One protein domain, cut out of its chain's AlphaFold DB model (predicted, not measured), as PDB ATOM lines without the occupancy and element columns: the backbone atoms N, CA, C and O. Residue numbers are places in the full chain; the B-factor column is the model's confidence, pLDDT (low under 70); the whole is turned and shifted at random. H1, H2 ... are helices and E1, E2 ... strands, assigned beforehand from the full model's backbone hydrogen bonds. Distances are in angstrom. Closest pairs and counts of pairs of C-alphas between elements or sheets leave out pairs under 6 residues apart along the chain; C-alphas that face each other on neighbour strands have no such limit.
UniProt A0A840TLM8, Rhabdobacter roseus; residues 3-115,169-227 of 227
ATOM      1  N   SER A   3      22.815  -9.529 -35.846       95.81
ATOM      2  CA  SER A   3      21.640  -8.779 -35.417       95.81
ATOM      3  C   SER A   3      20.386  -9.516 -35.870       95.81
ATOM      4  O   SER A   3      20.231  -9.770 -37.062       95.81
ATOM      5  N   PHE A   4      19.497  -9.806 -34.924       94.31
ATOM      6  CA  PHE A   4      18.234 -10.502 -35.150       94.31
ATOM      7  C   PHE A   4      17.066  -9.555 -34.912       94.31
ATOM      8  O   PHE A   4      16.946  -9.058 -33.793       94.31
ATOM      9  N   HIS A   5      16.249  -9.307 -35.937       94.00
ATOM     10  CA  HIS A   5      14.986  -8.564 -35.829       94.00
ATOM     11  C   HIS A   5      15.136  -7.211 -35.105       94.00
ATOM     12  O   HIS A   5      14.503  -6.897 -34.099       94.00
ATOM     13  N   VAL A   6      16.107  -6.422 -35.582       95.06
ATOM     14  CA  VAL A   6      16.364  -5.044 -35.116       95.06
ATOM     15  C   VAL A   6      16.185  -4.037 -36.245       95.06
ATOM     16  O   VAL A   6      15.753  -2.908 -36.017       95.06
ATOM     17  N   PHE A   7      16.573  -4.407 -37.464       96.69
ATOM     18  CA  PHE A   7      16.711  -3.470 -38.577       96.69
ATOM     19  C   PHE A   7      15.372  -2.981 -39.113       96.69
ATOM     20  O   PHE A   7      15.285  -1.865 -39.621       96.69
ATOM     21  N   GLU A   8      14.330  -3.782 -38.958       95.75
ATOM     22  CA  GLU A   8      12.962  -3.430 -39.277       95.75
ATOM     23  C   GLU A   8      12.396  -2.354 -38.349       95.75
ATOM     24  O   GLU A   8      11.522  -1.588 -38.749       95.75
ATOM     25  N   HIS A   9      12.935  -2.222 -37.136       94.81
ATOM     26  CA  HIS A   9      12.561  -1.179 -36.182       94.81
ATOM     27  C   HIS A   9      13.315   0.138 -36.403       94.81
ATOM     28  O   HIS A   9      13.102   1.101 -35.664       94.81
ATOM     29  N   LEU A  10      14.177   0.215 -37.419       95.19
ATOM     30  CA  LEU A  10      14.899   1.424 -37.809       95.19
ATOM     31  C   LEU A  10      14.238   2.070 -39.031       95.19
ATOM     32  O   LEU A  10      13.661   1.389 -39.880       95.19
ATOM     33  N   SER A  11      14.332   3.398 -39.158       95.19
ATOM     34  CA  SER A  11      14.115   4.013 -40.474       95.19
ATOM     35  C   SER A  11      15.183   3.550 -41.461       95.19
ATOM     36  O   SER A  11      16.231   3.027 -41.079       95.19
ATOM     37  N   TYR A  12      14.950   3.806 -42.744       95.19
ATOM     38  CA  TYR A  12      15.927   3.514 -43.785       95.19
ATOM     39  C   TYR A  12      17.294   4.180 -43.512       95.19
ATOM     40  O   TYR A  12      18.343   3.538 -43.583       95.19
ATOM     41  N   GLU A  13      17.295   5.459 -43.131       96.44
ATOM     42  CA  GLU A  13      18.500   6.242 -42.833       96.44
ATOM     43  C   GLU A  13      19.198   5.761 -41.558       96.44
ATOM     44  O   GLU A  13      20.427   5.659 -41.524       96.44
ATOM     45  N   GLU A  14      18.421   5.441 -40.521       96.88
ATOM     46  CA  GLU A  14      18.931   4.864 -39.277       96.88
ATOM     47  C   GLU A  14      19.555   3.485 -39.524       96.88
ATOM     48  O   GLU A  14      20.617   3.204 -38.978       96.88
ATOM     49  N   GLY A  15      18.967   2.660 -40.398       96.94
ATOM     50  CA  GLY A  15      19.525   1.374 -40.816       96.94
ATOM     51  C   GLY A  15      20.875   1.523 -41.523       96.94
ATOM     52  O   GLY A  15      21.834   0.823 -41.192       96.94
ATOM     53  N   ILE A  16      21.003   2.493 -42.438       97.50
ATOM     54  CA  ILE A  16      22.296   2.815 -43.068       97.50
ATOM     55  C   ILE A  16      23.312   3.262 -42.010       97.50
ATOM     56  O   ILE A  16      24.463   2.820 -42.033       97.50
ATOM     57  N   HIS A  17      22.914   4.150 -41.097       98.19
ATOM     58  CA  HIS A  17      23.799   4.641 -40.041       98.19
ATOM     59  C   HIS A  17      24.258   3.507 -39.114       98.19
ATOM     60  O   HIS A  17      25.456   3.376 -38.867       98.19
ATOM     61  N   ALA A  18      23.335   2.646 -38.683       98.00
ATOM     62  CA  ALA A  18      23.634   1.482 -37.865       98.00
ATOM     63  C   ALA A  18      24.654   0.573 -38.560       98.00
ATOM     64  O   ALA A  18      25.704   0.306 -37.984       98.00
ATOM     65  N   LEU A  19      24.424   0.179 -39.821       98.19
ATOM     66  CA  LEU A  19      25.374  -0.661 -40.561       98.19
ATOM     67  C   LEU A  19      26.747  -0.003 -40.734       98.19
ATOM     68  O   LEU A  19      27.752  -0.707 -40.669       98.19
ATOM     69  N   ARG A  20      26.829   1.322 -40.905       98.44
ATOM     70  CA  ARG A  20      28.125   2.027 -40.937       98.44
ATOM     71  C   ARG A  20      28.872   1.905 -39.618       98.44
ATOM     72  O   ARG A  20      30.083   1.692 -39.629       98.44
ATOM     73  N   GLU A  21      28.169   1.995 -38.493       98.50
ATOM     74  CA  GLU A  21      28.777   1.781 -37.182       98.50
ATOM     75  C   GLU A  21      29.206   0.322 -36.988       98.50
ATOM     76  O   GLU A  21      30.330   0.088 -36.538       98.50
ATOM     77  N   LEU A  22      28.393  -0.657 -37.414       98.19
ATOM     78  CA  LEU A  22      28.781  -2.076 -37.389       98.19
ATOM     79  C   LEU A  22      30.031  -2.315 -38.249       98.19
ATOM     80  O   LEU A  22      30.988  -2.947 -37.798       98.19
ATOM     81  N   HIS A  23      30.071  -1.742 -39.453       98.38
ATOM     82  CA  HIS A  23      31.242  -1.771 -40.321       98.38
ATOM     83  C   HIS A  23      32.453  -1.126 -39.637       98.38
ATOM     84  O   HIS A  23      33.543  -1.693 -39.638       98.38
ATOM     85  N   ARG A  24      32.303   0.039 -38.995       98.25
ATOM     86  CA  ARG A  24      33.404   0.736 -38.312       98.25
ATOM     87  C   ARG A  24      34.038  -0.128 -37.222       98.25
ATOM     88  O   ARG A  24      35.266  -0.201 -37.176       98.25
ATOM     89  N   VAL A  25      33.235  -0.793 -36.391       98.00
ATOM     90  CA  VAL A  25      33.729  -1.564 -35.235       98.00
ATOM     91  C   VAL A  25      34.195  -2.982 -35.574       98.00
ATOM     92  O   VAL A  25      34.966  -3.561 -34.812       98.00
ATOM     93  N   LEU A  26      33.766  -3.555 -36.703       97.81
ATOM     94  CA  LEU A  26      34.255  -4.860 -37.149       97.81
ATOM     95  C   LEU A  26      35.765  -4.823 -37.437       97.81
ATOM     96  O   LEU A  26      36.295  -3.839 -37.956       97.81
ATOM     97  N   LYS A  27      36.476  -5.914 -37.132       97.25
ATOM     98  CA  LYS A  27      37.852  -6.114 -37.621       97.25
ATOM     99  C   LYS A  27      37.845  -6.293 -39.151       97.25
ATOM    100  O   LYS A  27      36.833  -6.764 -39.672       97.25
ATOM    101  N   PRO A  28      38.929  -5.955 -39.877       97.88
ATOM    102  CA  PRO A  28      39.050  -6.284 -41.300       97.88
ATOM    103  C   PRO A  28      38.787  -7.773 -41.563       97.88
ATOM    104  O   PRO A  28      39.231  -8.619 -40.782       97.88
ATOM    105  N   GLY A  29      38.031  -8.088 -42.616       97.31
ATOM    106  CA  GLY A  29      37.565  -9.442 -42.926       97.31
ATOM    107  C   GLY A  29      36.441  -9.955 -42.019       97.31
ATOM    108  O   GLY A  29      36.015 -11.096 -42.166       97.31
ATOM    109  N   GLY A  30      35.964  -9.151 -41.065       97.75
ATOM    110  CA  GLY A  30      34.855  -9.511 -40.188       97.75
ATOM    111  C   GLY A  30      33.517  -9.539 -40.931       97.75
ATOM    112  O   GLY A  30      33.243  -8.674 -41.759       97.75
ATOM    113  N   ILE A  31      32.671 -10.510 -40.583       98.25
ATOM    114  CA  ILE A  31      31.338 -10.693 -41.170       98.25
ATOM    115  C   ILE A  31      30.272 -10.002 -40.313       98.25
ATOM    116  O   ILE A  31      30.264 -10.123 -39.079       98.25
ATOM    117  N   CYS A  32      29.364  -9.283 -40.966       98.19
ATOM    118  CA  CYS A  32      28.120  -8.776 -40.399       98.19
ATOM    119  C   CYS A  32      26.949  -9.571 -40.970       98.19
ATOM    120  O   CYS A  32      26.764  -9.550 -42.182       98.19
ATOM    121  N   ARG A  33      26.157 -10.220 -40.111       98.06
ATOM    122  CA  ARG A  33      24.910 -10.905 -40.468       98.06
ATOM    123  C   ARG A  33      23.719 -10.137 -39.910       98.06
ATOM    124  O   ARG A  33      23.668  -9.890 -38.703       98.06
ATOM    125  N   ILE A  34      22.778  -9.785 -40.777       98.25
ATOM    126  CA  ILE A  34      21.491  -9.191 -40.411       98.25
ATOM    127  C   ILE A  34      20.382 -10.186 -40.754       98.25
ATOM    128  O   ILE A  34      20.324 -10.666 -41.886       98.25
ATOM    129  N   SER A  35      19.526 -10.465 -39.775       97.25
ATOM    130  CA  SER A  35      18.269 -11.203 -39.905       97.25
ATOM    131  C   SER A  35      17.114 -10.226 -39.664       97.25
ATOM    132  O   SER A  35      17.136  -9.474 -38.686       97.25
ATOM    133  N   THR A  36      16.163 -10.167 -40.594       97.19
ATOM    134  CA  THR A  36      15.012  -9.243 -40.594       97.19
ATOM    135  C   THR A  36      13.812  -9.941 -41.241       97.19
ATOM    136  O   THR A  36      14.039 -10.821 -42.075       97.19
ATOM    137  N   PRO A  37      12.553  -9.553 -40.960       97.19
ATOM    138  CA  PRO A  37      11.398 -10.109 -41.664       97.19
ATOM    139  C   PRO A  37      11.544  -9.970 -43.187       97.19
ATOM    140  O   PRO A  37      11.906  -8.897 -43.680       97.19
ATOM    141  N   ASP A  38      11.268 -11.046 -43.928       98.06
ATOM    142  CA  ASP A  38      11.421 -11.070 -45.386       98.06
ATOM    143  C   ASP A  38      10.217 -10.418 -46.082       98.06
ATOM    144  O   ASP A  38       9.164 -11.033 -46.271       98.06
ATOM    145  N   LEU A  39      10.380  -9.157 -46.500       98.44
ATOM    146  CA  LEU A  39       9.331  -8.418 -47.204       98.44
ATOM    147  C   LEU A  39       8.884  -9.122 -48.487       98.44
ATOM    148  O   LEU A  39       7.702  -9.075 -48.820       98.44
ATOM    149  N   GLU A  40       9.811  -9.736 -49.225       98.44
ATOM    150  CA  GLU A  40       9.477 -10.413 -50.474       98.44
ATOM    151  C   GLU A  40       8.594 -11.630 -50.207       98.44
ATOM    152  O   GLU A  40       7.583 -11.797 -50.890       98.44
ATOM    153  N   PHE A  41       8.946 -12.443 -49.208       98.12
ATOM    154  CA  PHE A  41       8.132 -13.580 -48.785       98.12
ATOM    155  C   PHE A  41       6.711 -13.138 -48.414       98.12
ATOM    156  O   PHE A  41       5.742 -13.625 -49.001       98.12
ATOM    157  N   PHE A  42       6.572 -12.161 -47.512       98.19
ATOM    158  CA  PHE A  42       5.251 -11.713 -47.065       98.19
ATOM    159  C   PHE A  42       4.441 -11.033 -48.177       98.19
ATOM    160  O   PHE A  42       3.230 -11.230 -48.264       98.19
ATOM    161  N   ALA A  43       5.086 -10.256 -49.054       98.19
ATOM    162  CA  ALA A  43       4.407  -9.618 -50.180       98.19
ATOM    163  C   ALA A  43       3.904 -10.647 -51.201       98.19
ATOM    164  O   ALA A  43       2.787 -10.516 -51.701       98.19
ATOM    165  N   ARG A  44       4.702 -11.682 -51.496       98.50
ATOM    166  CA  ARG A  44       4.280 -12.788 -52.367       98.50
ATOM    167  C   ARG A  44       3.115 -13.549 -51.763       98.50
ATOM    168  O   ARG A  44       2.170 -13.836 -52.485       98.50
ATOM    169  N   GLU A  45       3.163 -13.820 -50.464       98.25
ATOM    170  CA  GLU A  45       2.075 -14.501 -49.773       98.25
ATOM    171  C   GLU A  45       0.775 -13.686 -49.830       98.25
ATOM    172  O   GLU A  45      -0.277 -14.226 -50.161       98.25
ATOM    173  N   TYR A  46       0.847 -12.373 -49.598       97.81
ATOM    174  CA  TYR A  46      -0.305 -11.481 -49.734       97.81
ATOM    175  C   TYR A  46      -0.917 -11.513 -51.142       97.81
ATOM    176  O   TYR A  46      -2.127 -11.685 -51.284       97.81
ATOM    177  N   VAL A  47      -0.088 -11.384 -52.185       98.25
ATOM    178  CA  VAL A  47      -0.555 -11.439 -53.582       98.25
ATOM    179  C   VAL A  47      -1.131 -12.815 -53.916       98.25
ATOM    180  O   VAL A  47      -2.178 -12.902 -54.542       98.25
ATOM    181  N   GLN A  48      -0.510 -13.891 -53.437       97.81
ATOM    182  CA  GLN A  48      -1.023 -15.241 -53.642       97.81
ATOM    183  C   GLN A  48      -2.413 -15.425 -53.017       97.81
ATOM    184  O   GLN A  48      -3.281 -16.027 -53.643       97.81
ATOM    185  N   GLN A  49      -2.651 -14.914 -51.804       97.25
ATOM    186  CA  GLN A  49      -3.978 -15.017 -51.189       97.25
ATOM    187  C   GLN A  49      -5.027 -14.156 -51.907       97.25
ATOM    188  O   GLN A  49      -6.188 -14.554 -51.947       97.25
ATOM    189  N   LEU A  50      -4.638 -13.027 -52.513       96.06
ATOM    190  CA  LEU A  50      -5.523 -12.274 -53.412       96.06
ATOM    191  C   LEU A  50      -5.941 -13.123 -54.621       96.06
ATOM    192  O   LEU A  50      -7.134 -13.265 -54.876       96.06
ATOM    193  N   ASP A  51      -4.979 -13.738 -55.311       97.06
ATOM    194  CA  ASP A  51      -5.252 -14.556 -56.498       97.06
ATOM    195  C   ASP A  51      -6.147 -15.769 -56.174       97.06
ATOM    196  O   ASP A  51      -7.022 -16.132 -56.960       97.06
ATOM    197  N   VAL A  52      -5.955 -16.393 -55.003       95.94
ATOM    198  CA  VAL A  52      -6.797 -17.504 -54.525       95.94
ATOM    199  C   VAL A  52      -8.240 -17.049 -54.307       95.94
ATOM    200  O   VAL A  52      -9.162 -17.748 -54.725       95.94
ATOM    201  N   LEU A  53      -8.455 -15.883 -53.689       95.12
ATOM    202  CA  LEU A  53      -9.801 -15.346 -53.472       95.12
ATOM    203  C   LEU A  53     -10.524 -15.045 -54.791       95.12
ATOM    204  O   LEU A  53     -11.718 -15.327 -54.899       95.12
ATOM    205  N   ASP A  54      -9.810 -14.527 -55.791       94.62
ATOM    206  CA  ASP A  54     -10.375 -14.247 -57.117       94.62
ATOM    207  C   ASP A  54     -10.800 -15.527 -57.858       94.62
ATOM    208  O   ASP A  54     -11.777 -15.518 -58.611       94.62
ATOM    209  N   GLN A  55     -10.079 -16.636 -57.658       94.44
ATOM    210  CA  GLN A  55     -10.310 -17.898 -58.372       94.44
ATOM    211  C   GLN A  55     -11.305 -18.827 -57.671       94.44
ATOM    212  O   GLN A  55     -12.166 -19.420 -58.323       94.44
ATOM    213  N   GLU A  56     -11.170 -18.986 -56.356       92.81
ATOM    214  CA  GLU A  56     -11.902 -19.985 -55.569       92.81
ATOM    215  C   GLU A  56     -13.074 -19.375 -54.782       92.81
ATOM    216  O   GLU A  56     -13.947 -20.103 -54.302       92.81
ATOM    217  N   GLY A  57     -13.137 -18.043 -54.689       86.56
ATOM    218  CA  GLY A  57     -14.102 -17.322 -53.867       86.56
ATOM    219  C   GLY A  57     -13.694 -17.255 -52.393       86.56
ATOM    220  O   GLY A  57     -12.593 -17.632 -51.995       86.56
ATOM    221  N   THR A  58     -14.591 -16.726 -51.563       90.88
ATOM    222  CA  THR A  58     -14.309 -16.447 -50.148       90.88
ATOM    223  C   THR A  58     -15.083 -17.392 -49.234       90.88
ATOM    224  O   THR A  58     -16.312 -17.320 -49.163       90.88
ATOM    225  N   ASP A  59     -14.369 -18.230 -48.480       91.75
ATOM    226  CA  ASP A  59     -14.851 -18.830 -47.236       91.75
ATOM    227  C   ASP A  59     -14.059 -18.285 -46.029       91.75
ATOM    228  O   ASP A  59     -13.106 -17.514 -46.174       91.75
ATOM    229  N   ALA A  60     -14.481 -18.632 -44.808       91.62
ATOM    230  CA  ALA A  60     -13.881 -18.105 -43.581       91.62
ATOM    231  C   ALA A  60     -12.369 -18.390 -43.462       91.62
ATOM    232  O   ALA A  60     -11.645 -17.637 -42.812       91.62
ATOM    233  N   ARG A  61     -11.881 -19.474 -44.072       93.12
ATOM    234  CA  ARG A  61     -10.468 -19.842 -44.088       93.12
ATOM    235  C   ARG A  61      -9.677 -18.980 -45.065       93.12
ATOM    236  O   ARG A  61      -8.609 -18.515 -44.670       93.12
ATOM    237  N   GLN A  62     -10.131 -18.780 -46.308       93.81
ATOM    238  CA  GLN A  62      -9.402 -17.909 -47.246       93.81
ATOM    239  C   GLN A  62      -9.466 -16.455 -46.778       93.81
ATOM    240  O   GLN A  62      -8.449 -15.772 -46.850       93.81
ATOM    241  N   ASP A  63     -10.594 -16.014 -46.210       92.88
ATOM    242  CA  ASP A  63     -10.717 -14.679 -45.610       92.88
ATOM    243  C   ASP A  63      -9.685 -14.476 -44.491       92.88
ATOM    244  O   ASP A  63      -8.917 -13.514 -44.520       92.88
ATOM    245  N   PHE A  64      -9.559 -15.444 -43.569       95.00
ATOM    246  CA  PHE A  64      -8.521 -15.416 -42.536       95.00
ATOM    247  C   PHE A  64      -7.106 -15.388 -43.126       95.00
ATOM    248  O   PHE A  64      -6.266 -14.626 -42.656       95.00
ATOM    249  N   ARG A  65      -6.806 -16.222 -44.129       96.25
ATOM    250  CA  ARG A  65      -5.461 -16.296 -44.729       96.25
ATOM    251  C   ARG A  65      -5.076 -14.989 -45.404       96.25
ATOM    252  O   ARG A  65      -3.988 -14.467 -45.163       96.25
ATOM    253  N   TYR A  66      -5.993 -14.438 -46.189       95.94
ATOM    254  CA  TYR A  66      -5.841 -13.131 -46.799       95.94
ATOM    255  C   TYR A  66      -5.637 -12.043 -45.740       95.94
ATOM    256  O   TYR A  66      -4.628 -11.335 -45.784       95.94
ATOM    257  N   GLU A  67      -6.529 -11.948 -44.749       95.62
ATOM    258  CA  GLU A  67      -6.413 -10.954 -43.681       95.62
ATOM    259  C   GLU A  67      -5.068 -11.100 -42.958       95.62
ATOM    260  O   GLU A  67      -4.325 -10.128 -42.830       95.62
ATOM    261  N   TRP A  68      -4.698 -12.318 -42.561       96.62
ATOM    262  CA  TRP A  68      -3.464 -12.582 -41.831       96.62
ATOM    263  C   TRP A  68      -2.207 -12.242 -42.642       96.62
ATOM    264  O   TRP A  68      -1.283 -11.627 -42.102       96.62
ATOM    265  N   SER A  69      -2.174 -12.566 -43.938       97.25
ATOM    266  CA  SER A  69      -1.060 -12.205 -44.828       97.25
ATOM    267  C   SER A  69      -0.862 -10.683 -44.904       97.25
ATOM    268  O   SER A  69       0.255 -10.188 -44.750       97.25
ATOM    269  N   CYS A  70      -1.958  -9.923 -45.010       96.12
ATOM    270  CA  CYS A  70      -1.936  -8.463 -45.022       96.12
ATOM    271  C   CYS A  70      -1.447  -7.891 -43.682       96.12
ATOM    272  O   CYS A  70      -0.619  -6.978 -43.652       96.12
ATOM    273  N   LEU A  71      -1.907  -8.449 -42.557       95.75
ATOM    274  CA  LEU A  71      -1.525  -7.983 -41.223       95.75
ATOM    275  C   LEU A  71      -0.028  -8.162 -40.926       95.75
ATOM    276  O   LEU A  71       0.547  -7.319 -40.236       95.75
ATOM    277  N   ASN A  72       0.615  -9.210 -41.456       95.69
ATOM    278  CA  ASN A  72       2.054  -9.447 -41.255       95.69
ATOM    279  C   ASN A  72       2.936  -8.345 -41.858       95.69
ATOM    280  O   ASN A  72       4.058  -8.147 -41.401       95.69
ATOM    281  N   VAL A  73       2.413  -7.581 -42.820       95.25
ATOM    282  CA  VAL A  73       3.109  -6.430 -43.408       95.25
ATOM    283  C   VAL A  73       2.521  -5.122 -42.888       95.25
ATOM    284  O   VAL A  73       3.211  -4.315 -42.266       95.25
ATOM    285  N   ILE A  74       1.230  -4.899 -43.133       95.81
ATOM    286  CA  ILE A  74       0.604  -3.588 -42.960       95.81
ATOM    287  C   ILE A  74       0.398  -3.266 -41.483       95.81
ATOM    288  O   ILE A  74       0.804  -2.196 -41.039       95.81
ATOM    289  N   ASP A  75      -0.193  -4.171 -40.698       94.12
ATOM    290  CA  ASP A  75      -0.453  -3.899 -39.276       94.12
ATOM    291  C   ASP A  75       0.845  -3.782 -38.472       94.12
ATOM    292  O   ASP A  75       0.962  -2.880 -37.643       94.12
ATOM    293  N   GLN A  76       1.852  -4.605 -38.772       90.44
ATOM    294  CA  GLN A  76       3.195  -4.461 -38.196       90.44
ATOM    295  C   GLN A  76       3.816  -3.091 -38.515       90.44
ATOM    296  O   GLN A  76       4.484  -2.508 -37.662       90.44
ATOM    297  N   ALA A  77       3.549  -2.523 -39.698       93.50
ATOM    298  CA  ALA A  77       4.099  -1.231 -40.102       93.50
ATOM    299  C   ALA A  77       3.325  -0.006 -39.583       93.50
ATOM    300  O   ALA A  77       3.921   1.040 -39.318       93.50
ATOM    301  N   VAL A  78       1.995  -0.095 -39.442       91.38
ATOM    302  CA  VAL A  78       1.137   1.084 -39.183       91.38
ATOM    303  C   VAL A  78       0.320   1.022 -37.891       91.38
ATOM    304  O   VAL A  78      -0.490   1.924 -37.646       91.38
ATOM    305  N   ARG A  79       0.513  -0.001 -37.044       87.31
ATOM    306  CA  ARG A  79      -0.239  -0.145 -35.786       87.31
ATOM    307  C   ARG A  79      -0.156   1.082 -34.888       87.31
ATOM    308  O   ARG A  79       0.869   1.750 -34.762       87.31
ATOM    309  N   LYS A  80      -1.283   1.343 -34.224       84.19
ATOM    310  CA  LYS A  80      -1.488   2.465 -33.291       84.19
ATOM    311  C   LYS A  80      -1.765   2.014 -31.855       84.19
ATOM    312  O   LYS A  80      -2.061   2.848 -31.008       84.19
ATOM    313  N   LYS A  81      -1.743   0.704 -31.601       83.56
ATOM    314  CA  LYS A  81      -1.961   0.081 -30.291       83.56
ATOM    315  C   LYS A  81      -1.180  -1.224 -30.213       83.56
ATOM    316  O   LYS A  81      -0.987  -1.856 -31.253       83.56
ATOM    317  N   SER A  82      -0.795  -1.619 -29.000       80.56
ATOM    318  CA  SER A  82      -0.086  -2.879 -28.768       80.56
ATOM    319  C   SER A  82      -0.880  -4.070 -29.313       80.56
ATOM    320  O   SER A  82      -2.109  -4.130 -29.173       80.56
ATOM    321  N   GLY A  83      -0.179  -4.964 -30.010       80.88
ATOM    322  CA  GLY A  83      -0.732  -6.140 -30.681       80.88
ATOM    323  C   GLY A  83      -1.588  -5.854 -31.924       80.88
ATOM    324  O   GLY A  83      -1.974  -6.797 -32.614       80.88
ATOM    325  N   GLY A  84      -1.892  -4.585 -32.227       88.56
ATOM    326  CA  GLY A  84      -2.592  -4.165 -33.443       88.56
ATOM    327  C   GLY A  84      -3.920  -4.886 -33.707       88.56
ATOM    328  O   GLY A  84      -4.654  -5.262 -32.785       88.56
ATOM    329  N   ARG A  85      -4.248  -5.047 -34.991       91.31
ATOM    330  CA  ARG A  85      -5.387  -5.850 -35.465       91.31
ATOM    331  C   ARG A  85      -5.091  -7.350 -35.406       91.31
ATOM    332  O   ARG A  85      -6.016  -8.134 -35.209       91.31
ATOM    333  N   MET A  86      -3.821  -7.759 -35.445       91.06
ATOM    334  CA  MET A  86      -3.433  -9.163 -35.238       91.06
ATOM    335  C   MET A  86      -3.995  -9.729 -33.930       91.06
ATOM    336  O   MET A  86      -4.638 -10.776 -33.929       91.06
ATOM    337  N   ALA A  87      -3.846  -9.009 -32.816       88.94
ATOM    338  CA  ALA A  87      -4.376  -9.439 -31.524       88.94
ATOM    339  C   ALA A  87      -5.912  -9.521 -31.485       88.94
ATOM    340  O   ALA A  87      -6.465 -10.211 -30.630       88.94
ATOM    341  N   GLU A  88      -6.629  -8.791 -32.341       89.50
ATOM    342  CA  GLU A  88      -8.091  -8.889 -32.464       89.50
ATOM    343  C   GLU A  88      -8.489 -10.170 -33.187       89.50
ATOM    344  O   GLU A  88      -9.311 -10.925 -32.667       89.50
ATOM    345  N   VAL A  89      -7.837 -10.446 -34.318       89.88
ATOM    346  CA  VAL A  89      -8.042 -11.667 -35.106       89.88
ATOM    347  C   VAL A  89      -7.745 -12.910 -34.266       89.88
ATOM    348  O   VAL A  89      -8.559 -13.830 -34.205       89.88
ATOM    349  N   LEU A  90      -6.635 -12.915 -33.519       88.00
ATOM    350  CA  LEU A  90      -6.292 -14.034 -32.635       88.00
ATOM    351  C   LEU A  90      -7.324 -14.244 -31.514       88.00
ATOM    352  O   LEU A  90      -7.619 -15.382 -31.151       88.00
ATOM    353  N   ARG A  91      -7.917 -13.167 -30.978       85.12
ATOM    354  CA  ARG A  91      -8.959 -13.250 -29.935       85.12
ATOM    355  C   ARG A  91     -10.302 -13.754 -30.456       85.12
ATOM    356  O   ARG A  91     -11.053 -14.329 -29.673       85.12
ATOM    357  N   ALA A  92     -10.597 -13.567 -31.740       82.75
ATOM    358  CA  ALA A  92     -11.799 -14.119 -32.363       82.75
ATOM    359  C   ALA A  92     -11.777 -15.662 -32.432       82.75
ATOM    360  O   ALA A  92     -12.822 -16.276 -32.631       82.75
ATOM    361  N   ASN A  93     -10.608 -16.286 -32.214       74.94
ATOM    362  CA  ASN A  93     -10.393 -17.733 -32.080       74.94
ATOM    363  C   ASN A  93     -10.883 -18.583 -33.273       74.94
ATOM    364  O   ASN A  93     -11.119 -19.782 -33.131       74.94
ATOM    365  N   ASN A  94     -11.003 -17.975 -34.453       80.88
ATOM    366  CA  ASN A  94     -11.271 -18.657 -35.717       80.88
ATOM    367  C   ASN A  94     -10.030 -18.570 -36.611       80.88
ATOM    368  O   ASN A  94      -9.980 -17.775 -37.544       80.88
ATOM    369  N   VAL A  95      -8.988 -19.321 -36.250       87.69
ATOM    370  CA  VAL A  95      -7.658 -19.195 -36.858       87.69
ATOM    371  C   VAL A  95      -7.225 -20.483 -37.557       87.69
ATOM    372  O   VAL A  95      -7.342 -21.577 -36.999       87.69
ATOM    373  N   ASP A  96      -6.656 -20.363 -38.758       92.81
ATOM    374  CA  ASP A  96      -5.940 -21.466 -39.409       92.81
ATOM    375  C   ASP A  96      -4.552 -21.592 -38.760       92.81
ATOM    376  O   ASP A  96      -3.603 -20.896 -39.118       92.81
ATOM    377  N   LYS A  97      -4.442 -22.472 -37.758       91.25
ATOM    378  CA  LYS A  97      -3.205 -22.689 -36.987       91.25
ATOM    379  C   LYS A  97      -2.017 -23.112 -37.848       91.25
ATOM    380  O   LYS A  97      -0.888 -22.726 -37.554       91.25
ATOM    381  N   THR A  98      -2.260 -23.895 -38.895       92.62
ATOM    382  CA  THR A  98      -1.208 -24.330 -39.821       92.62
ATOM    383  C   THR A  98      -0.669 -23.132 -40.592       92.62
ATOM    384  O   THR A  98       0.539 -22.985 -40.745       92.62
ATOM    385  N   TYR A  99      -1.560 -22.243 -41.027       94.94
ATOM    386  CA  TYR A  99      -1.173 -21.031 -41.738       94.94
ATOM    387  C   TYR A  99      -0.497 -19.993 -40.828       94.94
ATOM    388  O   TYR A  99       0.501 -19.395 -41.220       94.94
ATOM    389  N   LEU A 100      -0.964 -19.850 -39.580       92.44
ATOM    390  CA  LEU A 100      -0.278 -19.062 -38.545       92.44
ATOM    391  C   LEU A 100       1.168 -19.526 -38.358       92.44
ATOM    392  O   LEU A 100       2.093 -18.720 -38.371       92.44
ATOM    393  N   LYS A 101       1.357 -20.840 -38.207       90.31
ATOM    394  CA  LYS A 101       2.675 -21.456 -38.052       90.31
ATOM    395  C   LYS A 101       3.568 -21.207 -39.267       90.31
ATOM    396  O   LYS A 101       4.751 -20.940 -39.109       90.31
ATOM    397  N   TYR A 102       3.000 -21.295 -40.465       94.44
ATOM    398  CA  TYR A 102       3.721 -21.066 -41.713       94.44
ATOM    399  C   TYR A 102       4.220 -19.618 -41.846       94.44
ATOM    400  O   TYR A 102       5.386 -19.413 -42.171       94.44
ATOM    401  N   LEU A 103       3.384 -18.622 -41.531       94.06
ATOM    402  CA  LEU A 103       3.753 -17.207 -41.667       94.06
ATOM    403  C   LEU A 103       4.580 -16.649 -40.505       94.06
ATOM    404  O   LEU A 103       5.293 -15.668 -40.689       94.06
ATOM    405  N   ASN A 104       4.492 -17.236 -39.311       92.00
ATOM    406  CA  ASN A 104       5.129 -16.681 -38.112       92.00
ATOM    407  C   ASN A 104       6.114 -17.633 -37.431       92.00
ATOM    408  O   ASN A 104       6.629 -17.304 -36.366       92.00
ATOM    409  N   GLY A 105       6.358 -18.813 -38.005       89.81
ATOM    410  CA  GLY A 105       7.268 -19.801 -37.441       89.81
ATOM    411  C   GLY A 105       6.951 -20.105 -35.977       89.81
ATOM    412  O   GLY A 105       5.829 -20.468 -35.619       89.81
ATOM    413  N   ASP A 106       7.947 -20.006 -35.110       85.62
ATOM    414  CA  ASP A 106       7.836 -20.265 -33.677       85.62
ATOM    415  C   ASP A 106       7.265 -19.092 -32.873       85.62
ATOM    416  O   ASP A 106       6.776 -19.308 -31.757       85.62
ATOM    417  N   SER A 107       7.255 -17.881 -33.433       82.50
ATOM    418  CA  SER A 107       6.896 -16.641 -32.731       82.50
ATOM    419  C   SER A 107       5.465 -16.652 -32.187       82.50
ATOM    420  O   SER A 107       5.179 -15.998 -31.186       82.50
ATOM    421  N   LEU A 108       4.570 -17.452 -32.781       82.31
ATOM    422  CA  LEU A 108       3.177 -17.623 -32.341       82.31
ATOM    423  C   LEU A 108       2.848 -19.041 -31.855       82.31
ATOM    424  O   LEU A 108       1.673 -19.408 -31.759       82.31
ATOM    425  N   ASN A 109       3.853 -19.843 -31.487       79.31
ATOM    426  CA  ASN A 109       3.621 -21.206 -30.990       79.31
ATOM    427  C   ASN A 109       2.692 -21.252 -29.772       79.31
ATOM    428  O   ASN A 109       1.918 -22.194 -29.647       79.31
ATOM    429  N   PHE A 110       2.695 -20.219 -28.925       73.62
ATOM    430  CA  PHE A 110       1.789 -20.122 -27.774       73.62
ATOM    431  C   PHE A 110       0.297 -20.087 -28.161       73.62
ATOM    432  O   PHE A 110      -0.557 -20.425 -27.344       73.62
ATOM    433  N   VAL A 111      -0.027 -19.688 -29.396       73.88
ATOM    434  CA  VAL A 111      -1.389 -19.729 -29.955       73.88
ATOM    435  C   VAL A 111      -1.676 -21.090 -30.592       73.88
ATOM    436  O   VAL A 111      -2.774 -21.637 -30.459       73.88
ATOM    437  N   VAL A 112      -0.689 -21.640 -31.304       71.38
ATOM    438  CA  VAL A 112      -0.818 -22.907 -32.034       71.38
ATOM    439  C   VAL A 112      -0.978 -24.076 -31.055       71.38
ATOM    440  O   VAL A 112      -1.931 -24.855 -31.191       71.38
ATOM    441  N   ASP A 113      -0.128 -24.136 -30.026       68.69
ATOM    442  CA  ASP A 113      -0.117 -25.151 -28.969       68.69
ATOM    443  C   ASP A 113       0.043 -24.509 -27.567       68.69
ATOM    444  O   ASP A 113       1.155 -24.339 -27.066       68.69
ATOM    445  N   PRO A 114      -1.074 -24.170 -26.889       61.97
ATOM    446  CA  PRO A 114      -1.059 -23.565 -25.553       61.97
ATOM    447  C   PRO A 114      -0.499 -24.478 -24.450       61.97
ATOM    448  O   PRO A 114      -0.145 -23.997 -23.374       61.97
ATOM    449  N   ASN A 115      -0.453 -25.794 -24.691       56.16
ATOM    450  CA  ASN A 115       0.074 -26.783 -23.751       56.16
ATOM    451  C   ASN A 115       1.549 -27.106 -24.012       56.16
ATOM    452  O   ASN A 115       2.160 -27.827 -23.215       56.16
ATOM    453  N   ARG A 169       9.324  -0.053 -38.826       94.94
ATOM    454  CA  ARG A 169       9.503   1.249 -39.487       94.94
ATOM    455  C   ARG A 169       9.967   1.105 -40.928       94.94
ATOM    456  O   ARG A 169       9.661   1.982 -41.736       94.94
ATOM    457  N   TRP A 170      10.686   0.035 -41.235       96.88
ATOM    458  CA  TRP A 170      11.098  -0.302 -42.585       96.88
ATOM    459  C   TRP A 170      11.143  -1.818 -42.744       96.88
ATOM    460  O   TRP A 170      11.425  -2.532 -41.796       96.88
ATOM    461  N   LEU A 171      10.855  -2.324 -43.934       97.00
ATOM    462  CA  LEU A 171      10.977  -3.744 -44.247       97.00
ATOM    463  C   LEU A 171      11.897  -3.887 -45.450       97.00
ATOM    464  O   LEU A 171      11.939  -3.008 -46.315       97.00
ATOM    465  N   TYR A 172      12.641  -4.985 -45.495       98.31
ATOM    466  CA  TYR A 172      13.636  -5.200 -46.527       98.31
ATOM    467  C   TYR A 172      13.328  -6.440 -47.355       98.31
ATOM    468  O   TYR A 172      12.956  -7.488 -46.838       98.31
ATOM    469  N   ASP A 173      13.546  -6.298 -48.653       98.38
ATOM    470  CA  ASP A 173      13.716  -7.398 -49.591       98.38
ATOM    471  C   ASP A 173      15.212  -7.600 -49.904       98.38
ATOM    472  O   ASP A 173      16.086  -6.812 -49.509       98.38
ATOM    473  N   ARG A 174      15.513  -8.639 -50.689       98.19
ATOM    474  CA  ARG A 174      16.882  -8.980 -51.100       98.19
ATOM    475  C   ARG A 174      17.644  -7.847 -51.798       98.19
ATOM    476  O   ARG A 174      18.873  -7.830 -51.779       98.19
ATOM    477  N   ILE A 175      16.949  -6.907 -52.441       98.38
ATOM    478  CA  ILE A 175      17.572  -5.822 -53.211       98.38
ATOM    479  C   ILE A 175      17.841  -4.621 -52.305       98.38
ATOM    480  O   ILE A 175      18.930  -4.043 -52.323       98.38
ATOM    481  N   SER A 176      16.840  -4.213 -51.538       98.25
ATOM    482  CA  SER A 176      16.886  -3.061 -50.643       98.25
ATOM    483  C   SER A 176      17.883  -3.276 -49.509       98.25
ATOM    484  O   SER A 176      18.696  -2.379 -49.286       98.25
ATOM    485  N   LEU A 177      17.927  -4.457 -48.878       98.56
ATOM    486  CA  LEU A 177      18.925  -4.738 -47.838       98.56
ATOM    487  C   LEU A 177      20.350  -4.699 -48.403       98.56
ATOM    488  O   LEU A 177      21.224  -4.036 -47.842       98.56
ATOM    489  N   ALA A 178      20.571  -5.303 -49.578       98.56
ATOM    490  CA  ALA A 178      21.879  -5.307 -50.235       98.56
ATOM    491  C   ALA A 178      22.362  -3.887 -50.572       98.56
ATOM    492  O   ALA A 178      23.549  -3.574 -50.439       98.56
ATOM    493  N   LYS A 179      21.446  -2.991 -50.963       98.31
ATOM    494  CA  LYS A 179      21.763  -1.571 -51.177       98.31
ATOM    495  C   LYS A 179      22.226  -0.889 -49.891       98.31
ATOM    496  O   LYS A 179      23.183  -0.120 -49.949       98.31
ATOM    497  N   VAL A 180      21.588  -1.170 -48.753       98.06
ATOM    498  CA  VAL A 180      21.969  -0.591 -47.453       98.06
ATOM    499  C   VAL A 180      23.340  -1.112 -47.006       98.06
ATOM    500  O   VAL A 180      24.193  -0.303 -46.643       98.06
ATOM    501  N   PHE A 181      23.613  -2.416 -47.136       98.62
ATOM    502  CA  PHE A 181      24.949  -2.983 -46.895       98.62
ATOM    503  C   PHE A 181      26.025  -2.302 -47.751       98.62
ATOM    504  O   PHE A 181      27.044  -1.841 -47.229       98.62
ATOM    505  N   LYS A 182      25.777  -2.168 -49.059       98.44
ATOM    506  CA  LYS A 182      26.709  -1.511 -49.984       98.44
ATOM    507  C   LYS A 182      26.930  -0.040 -49.621       98.44
ATOM    508  O   LYS A 182      28.064   0.432 -49.630       98.44
ATOM    509  N   ALA A 183      25.869   0.686 -49.266       97.81
ATOM    510  CA  ALA A 183      25.941   2.088 -48.845       97.81
ATOM    511  C   ALA A 183      26.668   2.293 -47.500       97.81
ATOM    512  O   ALA A 183      27.118   3.408 -47.201       97.81
ATOM    513  N   ALA A 184      26.773   1.235 -46.691       97.94
ATOM    514  CA  ALA A 184      27.518   1.215 -45.439       97.94
ATOM    515  C   ALA A 184      28.998   0.816 -45.596       97.94
ATOM    516  O   ALA A 184      29.764   0.987 -44.649       97.94
ATOM    517  N   GLY A 185      29.410   0.360 -46.784       98.06
ATOM    518  CA  GLY A 185      30.802   0.026 -47.106       98.06
ATOM    519  C   GLY A 185      31.133  -1.466 -47.091       98.06
ATOM    520  O   GLY A 185      32.281  -1.814 -47.338       98.06
ATOM    521  N   PHE A 186      30.155  -2.344 -46.855       98.56
ATOM    522  CA  PHE A 186      30.381  -3.789 -46.906       98.56
ATOM    523  C   PHE A 186      30.623  -4.288 -48.338       98.56
ATOM    524  O   PHE A 186      30.067  -3.771 -49.312       98.56
ATOM    525  N   SER A 187      31.425  -5.344 -48.440       98.12
ATOM    526  CA  SER A 187      31.743  -6.093 -49.657       98.12
ATOM    527  C   SER A 187      31.293  -7.555 -49.532       98.12
ATOM    528  O   SER A 187      30.800  -7.957 -48.479       98.12
ATOM    529  N   GLU A 188      31.409  -8.341 -50.611       98.00
ATOM    530  CA  GLU A 188      31.020  -9.770 -50.637       98.00
ATOM    531  C   GLU A 188      29.600 -10.020 -50.076       98.00
ATOM    532  O   GLU A 188      29.365 -10.946 -49.304       98.00
ATOM    533  N   ILE A 189      28.649  -9.149 -50.442       98.56
ATOM    534  CA  ILE A 189      27.280  -9.183 -49.917       98.56
ATOM    535  C   ILE A 189      26.540 -10.394 -50.487       98.56
ATOM    536  O   ILE A 189      26.417 -10.521 -51.708       98.56
ATOM    537  N   ALA A 190      26.016 -11.247 -49.613       98.06
ATOM    538  CA  ALA A 190      25.327 -12.473 -49.995       98.06
ATOM    539  C   ALA A 190      24.131 -12.756 -49.085       98.06
ATOM    540  O   ALA A 190      24.157 -12.474 -47.887       98.06
ATOM    541  N   ILE A 191      23.090 -13.347 -49.665       98.25
ATOM    542  CA  ILE A 191      21.994 -13.953 -48.904       98.25
ATOM    543  C   ILE A 191      22.504 -15.273 -48.327       98.25
ATOM    544  O   ILE A 191      23.292 -15.966 -48.972       98.25
ATOM    545  N   GLN A 192      22.065 -15.601 -47.119       96.69
ATOM    546  CA  GLN A 192      22.347 -16.871 -46.462       96.69
ATOM    547  C   GLN A 192      21.052 -17.607 -46.134       96.69
ATOM    548  O   GLN A 192      19.979 -17.008 -46.090       96.69
ATOM    549  N   GLU A 193      21.175 -18.897 -45.845       95.06
ATOM    550  CA  GLU A 193      20.113 -19.655 -45.196       95.06
ATOM    551  C   GLU A 193      20.128 -19.402 -43.682       95.06
ATOM    552  O   GLU A 193      21.096 -18.880 -43.113       95.06
ATOM    553  N   TYR A 194      19.064 -19.812 -42.997       93.69
ATOM    554  CA  TYR A 194      18.965 -19.708 -41.537       93.69
ATOM    555  C   TYR A 194      20.076 -20.498 -40.818       93.69
ATOM    556  O   TYR A 194      20.575 -20.085 -39.774       93.69
ATOM    557  N   ASN A 195      20.521 -21.611 -41.406       92.69
ATOM    558  CA  ASN A 195      21.524 -22.509 -40.835       92.69
ATOM    559  C   ASN A 195      22.918 -22.398 -41.472       92.69
ATOM    560  O   ASN A 195      23.801 -23.165 -41.098       92.69
ATOM    561  N   THR A 196      23.146 -21.479 -42.414       93.31
ATOM    562  CA  THR A 196      24.470 -21.270 -43.020       93.31
ATOM    563  C   THR A 196      24.973 -19.860 -42.752       93.31
ATOM    564  O   THR A 196      24.207 -18.899 -42.754       93.31
ATOM    565  N   SER A 197      26.278 -19.719 -42.525       95.31
ATOM    566  CA  SER A 197      26.916 -18.425 -42.289       95.31
ATOM    567  C   SER A 197      28.411 -18.493 -42.583       95.31
ATOM    568  O   SER A 197      29.033 -19.543 -42.429       95.31
ATOM    569  N   GLN A 198      29.001 -17.361 -42.966       95.06
ATOM    570  CA  GLN A 198      30.456 -17.184 -43.029       95.06
ATOM    571  C   GLN A 198      31.066 -16.797 -41.671       95.06
ATOM    572  O   GLN A 198      32.283 -16.634 -41.556       95.06
ATOM    573  N   ILE A 199      30.242 -16.603 -40.636       93.81
ATOM    574  CA  ILE A 199      30.711 -16.412 -39.266       93.81
ATOM    575  C   ILE A 199      31.253 -17.752 -38.749       93.81
ATOM    576  O   ILE A 199      30.567 -18.770 -38.781       93.81
ATOM    577  N   GLU A 200      32.491 -17.736 -38.258       90.88
ATOM    578  CA  GLU A 200      33.141 -18.901 -37.650       90.88
ATOM    579  C   GLU A 200      32.322 -19.443 -36.466       90.88
ATOM    580  O   GLU A 200      31.778 -18.671 -35.672       90.88
ATOM    581  N   ASP A 201      32.233 -20.772 -36.362       88.31
ATOM    582  CA  ASP A 201      31.461 -21.493 -35.344       88.31
ATOM    583  C   ASP A 201      29.967 -21.102 -35.265       88.31
ATOM    584  O   ASP A 201      29.371 -21.144 -34.187       88.31
ATOM    585  N   TRP A 202      29.334 -20.726 -36.387       88.19
ATOM    586  CA  TRP A 202      27.914 -20.332 -36.420       88.19
ATOM    587  C   TRP A 202      26.967 -21.379 -35.815       88.19
ATOM    588  O   TRP A 202      26.096 -21.040 -35.011       88.19
ATOM    589  N   GLU A 203      27.197 -22.655 -36.135       83.38
ATOM    590  CA  GLU A 203      26.408 -23.805 -35.665       83.38
ATOM    591  C   GLU A 203      26.375 -23.935 -34.134       83.38
ATOM    592  O   GLU A 203      25.523 -24.614 -33.579       83.38
ATOM    593  N   ARG A 204      27.286 -23.269 -33.414       83.62
ATOM    594  CA  ARG A 204      27.320 -23.307 -31.949       83.62
ATOM    595  C   ARG A 204      26.104 -22.641 -31.302       83.62
ATOM    596  O   ARG A 204      25.797 -22.950 -30.151       83.62
ATOM    597  N   TYR A 205      25.493 -21.668 -31.976       76.75
ATOM    598  CA  TYR A 205      24.514 -20.782 -31.351       76.75
ATOM    599  C   TYR A 205      23.075 -20.993 -31.817       76.75
ATOM    600  O   TYR A 205      22.171 -20.612 -31.078       76.75
ATOM    601  N   ASP A 206      22.873 -21.561 -33.011       80.44
ATOM    602  CA  ASP A 206      21.551 -21.869 -33.581       80.44
ATOM    603  C   ASP A 206      20.544 -20.703 -33.512       80.44
ATOM    604  O   ASP A 206      19.343 -20.904 -33.352       80.44
ATOM    605  N   TYR A 207      21.023 -19.457 -33.639       85.94
ATOM    606  CA  TYR A 207      20.212 -18.267 -33.361       85.94
ATOM    607  C   TYR A 207      18.972 -18.120 -34.255       85.94
ATOM    608  O   TYR A 207      17.955 -17.616 -33.790       85.94
ATOM    609  N   ASP A 208      19.078 -18.526 -35.521       89.19
ATOM    610  CA  ASP A 208      18.012 -18.415 -36.524       89.19
ATOM    611  C   ASP A 208      17.219 -19.734 -36.682       89.19
ATOM    612  O   ASP A 208      16.301 -19.813 -37.501       89.19
ATOM    613  N   SER A 209      17.568 -20.786 -35.933       89.62
ATOM    614  CA  SER A 209      16.972 -22.122 -36.051       89.62
ATOM    615  C   SER A 209      15.801 -22.309 -35.087       89.62
ATOM    616  O   SER A 209      15.828 -21.858 -33.942       89.62
ATOM    617  N   SER A 210      14.776 -23.039 -35.526       87.69
ATOM    618  CA  SER A 210      13.699 -23.479 -34.642       87.69
ATOM    619  C   SER A 210      14.212 -24.441 -33.567       87.69
ATOM    620  O   SER A 210      15.031 -25.323 -33.828       87.69
ATOM    621  N   LEU A 211      13.634 -24.351 -32.367       81.94
ATOM    622  CA  LEU A 211      13.869 -25.324 -31.295       81.94
ATOM    623  C   LEU A 211      13.151 -26.665 -31.528       81.94
ATOM    624  O   LEU A 211      13.390 -27.626 -30.798       81.94
ATOM    625  N   PHE A 212      12.258 -26.739 -32.518       82.75
ATOM    626  CA  PHE A 212      11.363 -27.880 -32.733       82.75
ATOM    627  C   PHE A 212      11.647 -28.643 -34.031       82.75
ATOM    628  O   PHE A 212      10.959 -29.620 -34.331       82.75
ATOM    629  N   GLY A 213      12.637 -28.227 -34.825       83.31
ATOM    630  CA  GLY A 213      12.999 -28.938 -36.046       83.31
ATOM    631  C   GLY A 213      14.022 -28.220 -36.917       83.31
ATOM    632  O   GLY A 213      14.580 -27.192 -36.556       83.31
ATOM    633  N   LYS A 214      14.271 -28.793 -38.100       88.75
ATOM    634  CA  LYS A 214      15.209 -28.255 -39.097       88.75
ATOM    635  C   LYS A 214      14.504 -27.264 -40.026       88.75
ATOM    636  O   LYS A 214      14.276 -27.569 -41.192       88.75
ATOM    637  N   TYR A 215      14.117 -26.123 -39.474       90.12
ATOM    638  CA  TYR A 215      13.498 -25.006 -40.187       90.12
ATOM    639  C   TYR A 215      13.818 -23.690 -39.448       90.12
ATOM    640  O   TYR A 215      14.227 -23.754 -38.283       90.12
ATOM    641  N   PRO A 216      13.689 -22.513 -40.091       91.06
ATOM    642  CA  PRO A 216      13.980 -21.235 -39.442       91.06
ATOM    643  C   PRO A 216      13.029 -20.937 -38.280       91.06
ATOM    644  O   PRO A 216      11.873 -21.364 -38.292       91.06
ATOM    645  N   LEU A 217      13.495 -20.148 -37.311       90.44
ATOM    646  CA  LEU A 217      12.688 -19.681 -36.185       90.44
ATOM    647  C   LEU A 217      11.449 -18.915 -36.667       90.44
ATOM    648  O   LEU A 217      10.346 -19.181 -36.200       90.44
ATOM    649  N   GLU A 218      11.614 -18.018 -37.637       91.19
ATOM    650  CA  GLU A 218      10.522 -17.338 -38.339       91.19
ATOM    651  C   GLU A 218      10.946 -16.917 -39.755       91.19
ATOM    652  O   GLU A 218      12.152 -16.797 -40.010       91.19
ATOM    653  N   PRO A 219       9.997 -16.700 -40.692       94.25
ATOM    654  CA  PRO A 219      10.323 -16.298 -42.060       94.25
ATOM    655  C   PRO A 219      11.114 -14.984 -42.094       94.25
ATOM    656  O   PRO A 219      10.582 -13.902 -41.840       94.25
ATOM    657  N   SER A 220      12.405 -15.095 -42.395       96.81
ATOM    658  CA  SER A 220      13.362 -13.994 -42.310       96.81
ATOM    659  C   SER A 220      14.292 -13.992 -43.516       96.81
ATOM    660  O   SER A 220      14.643 -15.040 -44.058       96.81
ATOM    661  N   LEU A 221      14.722 -12.797 -43.906       98.31
ATOM    662  CA  LEU A 221      15.790 -12.570 -44.860       98.31
ATOM    663  C   LEU A 221      17.108 -12.496 -44.091       98.31
ATOM    664  O   LEU A 221      17.303 -11.597 -43.269       98.31
ATOM    665  N   PHE A 222      18.030 -13.404 -44.403       98.00
ATOM    666  CA  PHE A 222      19.375 -13.408 -43.831       98.00
ATOM    667  C   PHE A 222      20.364 -12.864 -44.852       98.00
ATOM    668  O   PHE A 222      20.517 -13.411 -45.945       98.00
ATOM    669  N   MET A 223      21.057 -11.785 -44.502       98.56
ATOM    670  CA  MET A 223      22.068 -11.190 -45.367       98.56
ATOM    671  C   MET A 223      23.375 -10.989 -44.628       98.56
ATOM    672  O   MET A 223      23.409 -10.480 -43.505       98.56
ATOM    673  N   GLU A 224      24.457 -11.356 -45.302       98.50
ATOM    674  CA  GLU A 224      25.816 -11.170 -44.832       98.50
ATOM    675  C   GLU A 224      26.589 -10.206 -45.718       98.50
ATOM    676  O   GLU A 224      26.393 -10.145 -46.930       98.50
ATOM    677  N   GLY A 225      27.491  -9.461 -45.087       98.50
ATOM    678  CA  GLY A 225      28.474  -8.621 -45.751       98.50
ATOM    679  C   GLY A 225      29.779  -8.601 -44.967       98.50
ATOM    680  O   GLY A 225      29.790  -8.664 -43.734       98.50
ATOM    681  N   LYS A 226      30.886  -8.507 -45.695       98.44
ATOM    682  CA  LYS A 226      32.249  -8.527 -45.166       98.44
ATOM    683  C   LYS A 226      32.854  -7.128 -45.147       98.44
ATOM    684  O   LYS A 226      32.651  -6.352 -46.084       98.44
ATOM    685  N   LYS A 227      33.587  -6.816 -44.078       97.88
ATOM    686  CA  LYS A 227      34.417  -5.609 -43.988       97.88
ATOM    687  C   LYS A 227      35.730  -5.770 -44.745       97.88
ATOM    688  O   LYS A 227      36.435  -6.766 -44.466       97.88
TER     689      LYS A 227
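Overview. This is residues 3 to 115 and 169 to 227 of the 227 residues of a protein of Rhabdobacter roseus (UniProt A0A840TLM8). The model has two lobes end to end: a small, strongly twisted three-stranded sheet with H7 packed over one face and H1 packed on H7, and a cluster of helices H2 to H6 around the hairpin of H2 and H3. H2 leads straight from E1 into the helical lobe, while the link of residues 193 to 219 makes a wide loop on the side of the sheet away from H7. The printed part has 172 residues, with seven named helices and three named strands in the order H1 E1 H2 H3 H4 H5 H6 H7 E2 E3; the sheet's order is E1 E3 E2, antiparallel throughout. The class is mostly helix, and the whole is compact by its radius of gyration of the C-alphas, 17.7 A, yet elongated, spanning 55 by 33 by 32 A.

Arrangement. Residues 3 to 4 pair, parallel, with residues 34 to 35 of E1, residues 31 to 37. H1, residues 12 to 25, only grazes the sheet with residues 19 to 23. E1 and the inner strand E3, residues 220 to 226, are antiparallel neighbours, with N 34 and O 223 2.9 A apart. H2, residues 39 to 56, and H3, residues 60 to 78, touch as a helical hairpin, at a shallow tilt of 30 degrees, opposite ways; C-alphas 46 and 69 are closest, at 5.0 A. H3, the hub, touches three helices and has a kink of 44 degrees near residue 71. It only just touches H4, residues 86 to 91, its second hairpin partner, with 3 pairs of C-alphas within 8 A, the closest 71 and 86 at 6.4 A. With residues 65 to 72 alone H3 touches H5, residues 97 to 104; C-alphas 65 and 99 are closest, at 7.1 A. H5 touches H6, residues 109 to 112, closest at C-alphas 97 and 112, 5.5 A. H7, residues 174 to 184, touches H1 at a steep tilt of 54 degrees, with C-alphas 20 and 184 closest at 4.6 A. The sheet and H7 make two layers, a helix on one face of a sheet: H7 lies over E3 and E2, residues 187 to 192, at a height over the sheet of 8.7 A. E2 and E3 form an antiparallel hairpin, with N 224 and O 190 2.8 A apart. Every O i to N i+4 pair is within hydrogen-bond range in H1, H2, H4 and H5, against 13 of 15 in H3 and 6 of 7 in H7; H6 is too short for such a pair.

Along the chain. H1 begins at C-alpha 12 (15.927, 3.514, -43.785) and is 20.4 A long; E1 is 20.0 A, H2 25.6 A, H3 24.8 A, H7 15.8 A, E2 14.7 A and E3 19.9 A. E3 ends at C-alpha 226 (32.249, -8.527, -45.166).

Size, cuts and confidence. The farthest C-alphas are those of Pro 28 and Gly 57, 55.7 A apart. Residues 116 to 168 are not printed; C-alphas 115 and 169 are 33.5 A apart across the cut. The link E2 to E3 is long, with 27 residues. Mean pLDDT of the printed part is 92.7, and residues 113 to 115 are under 70.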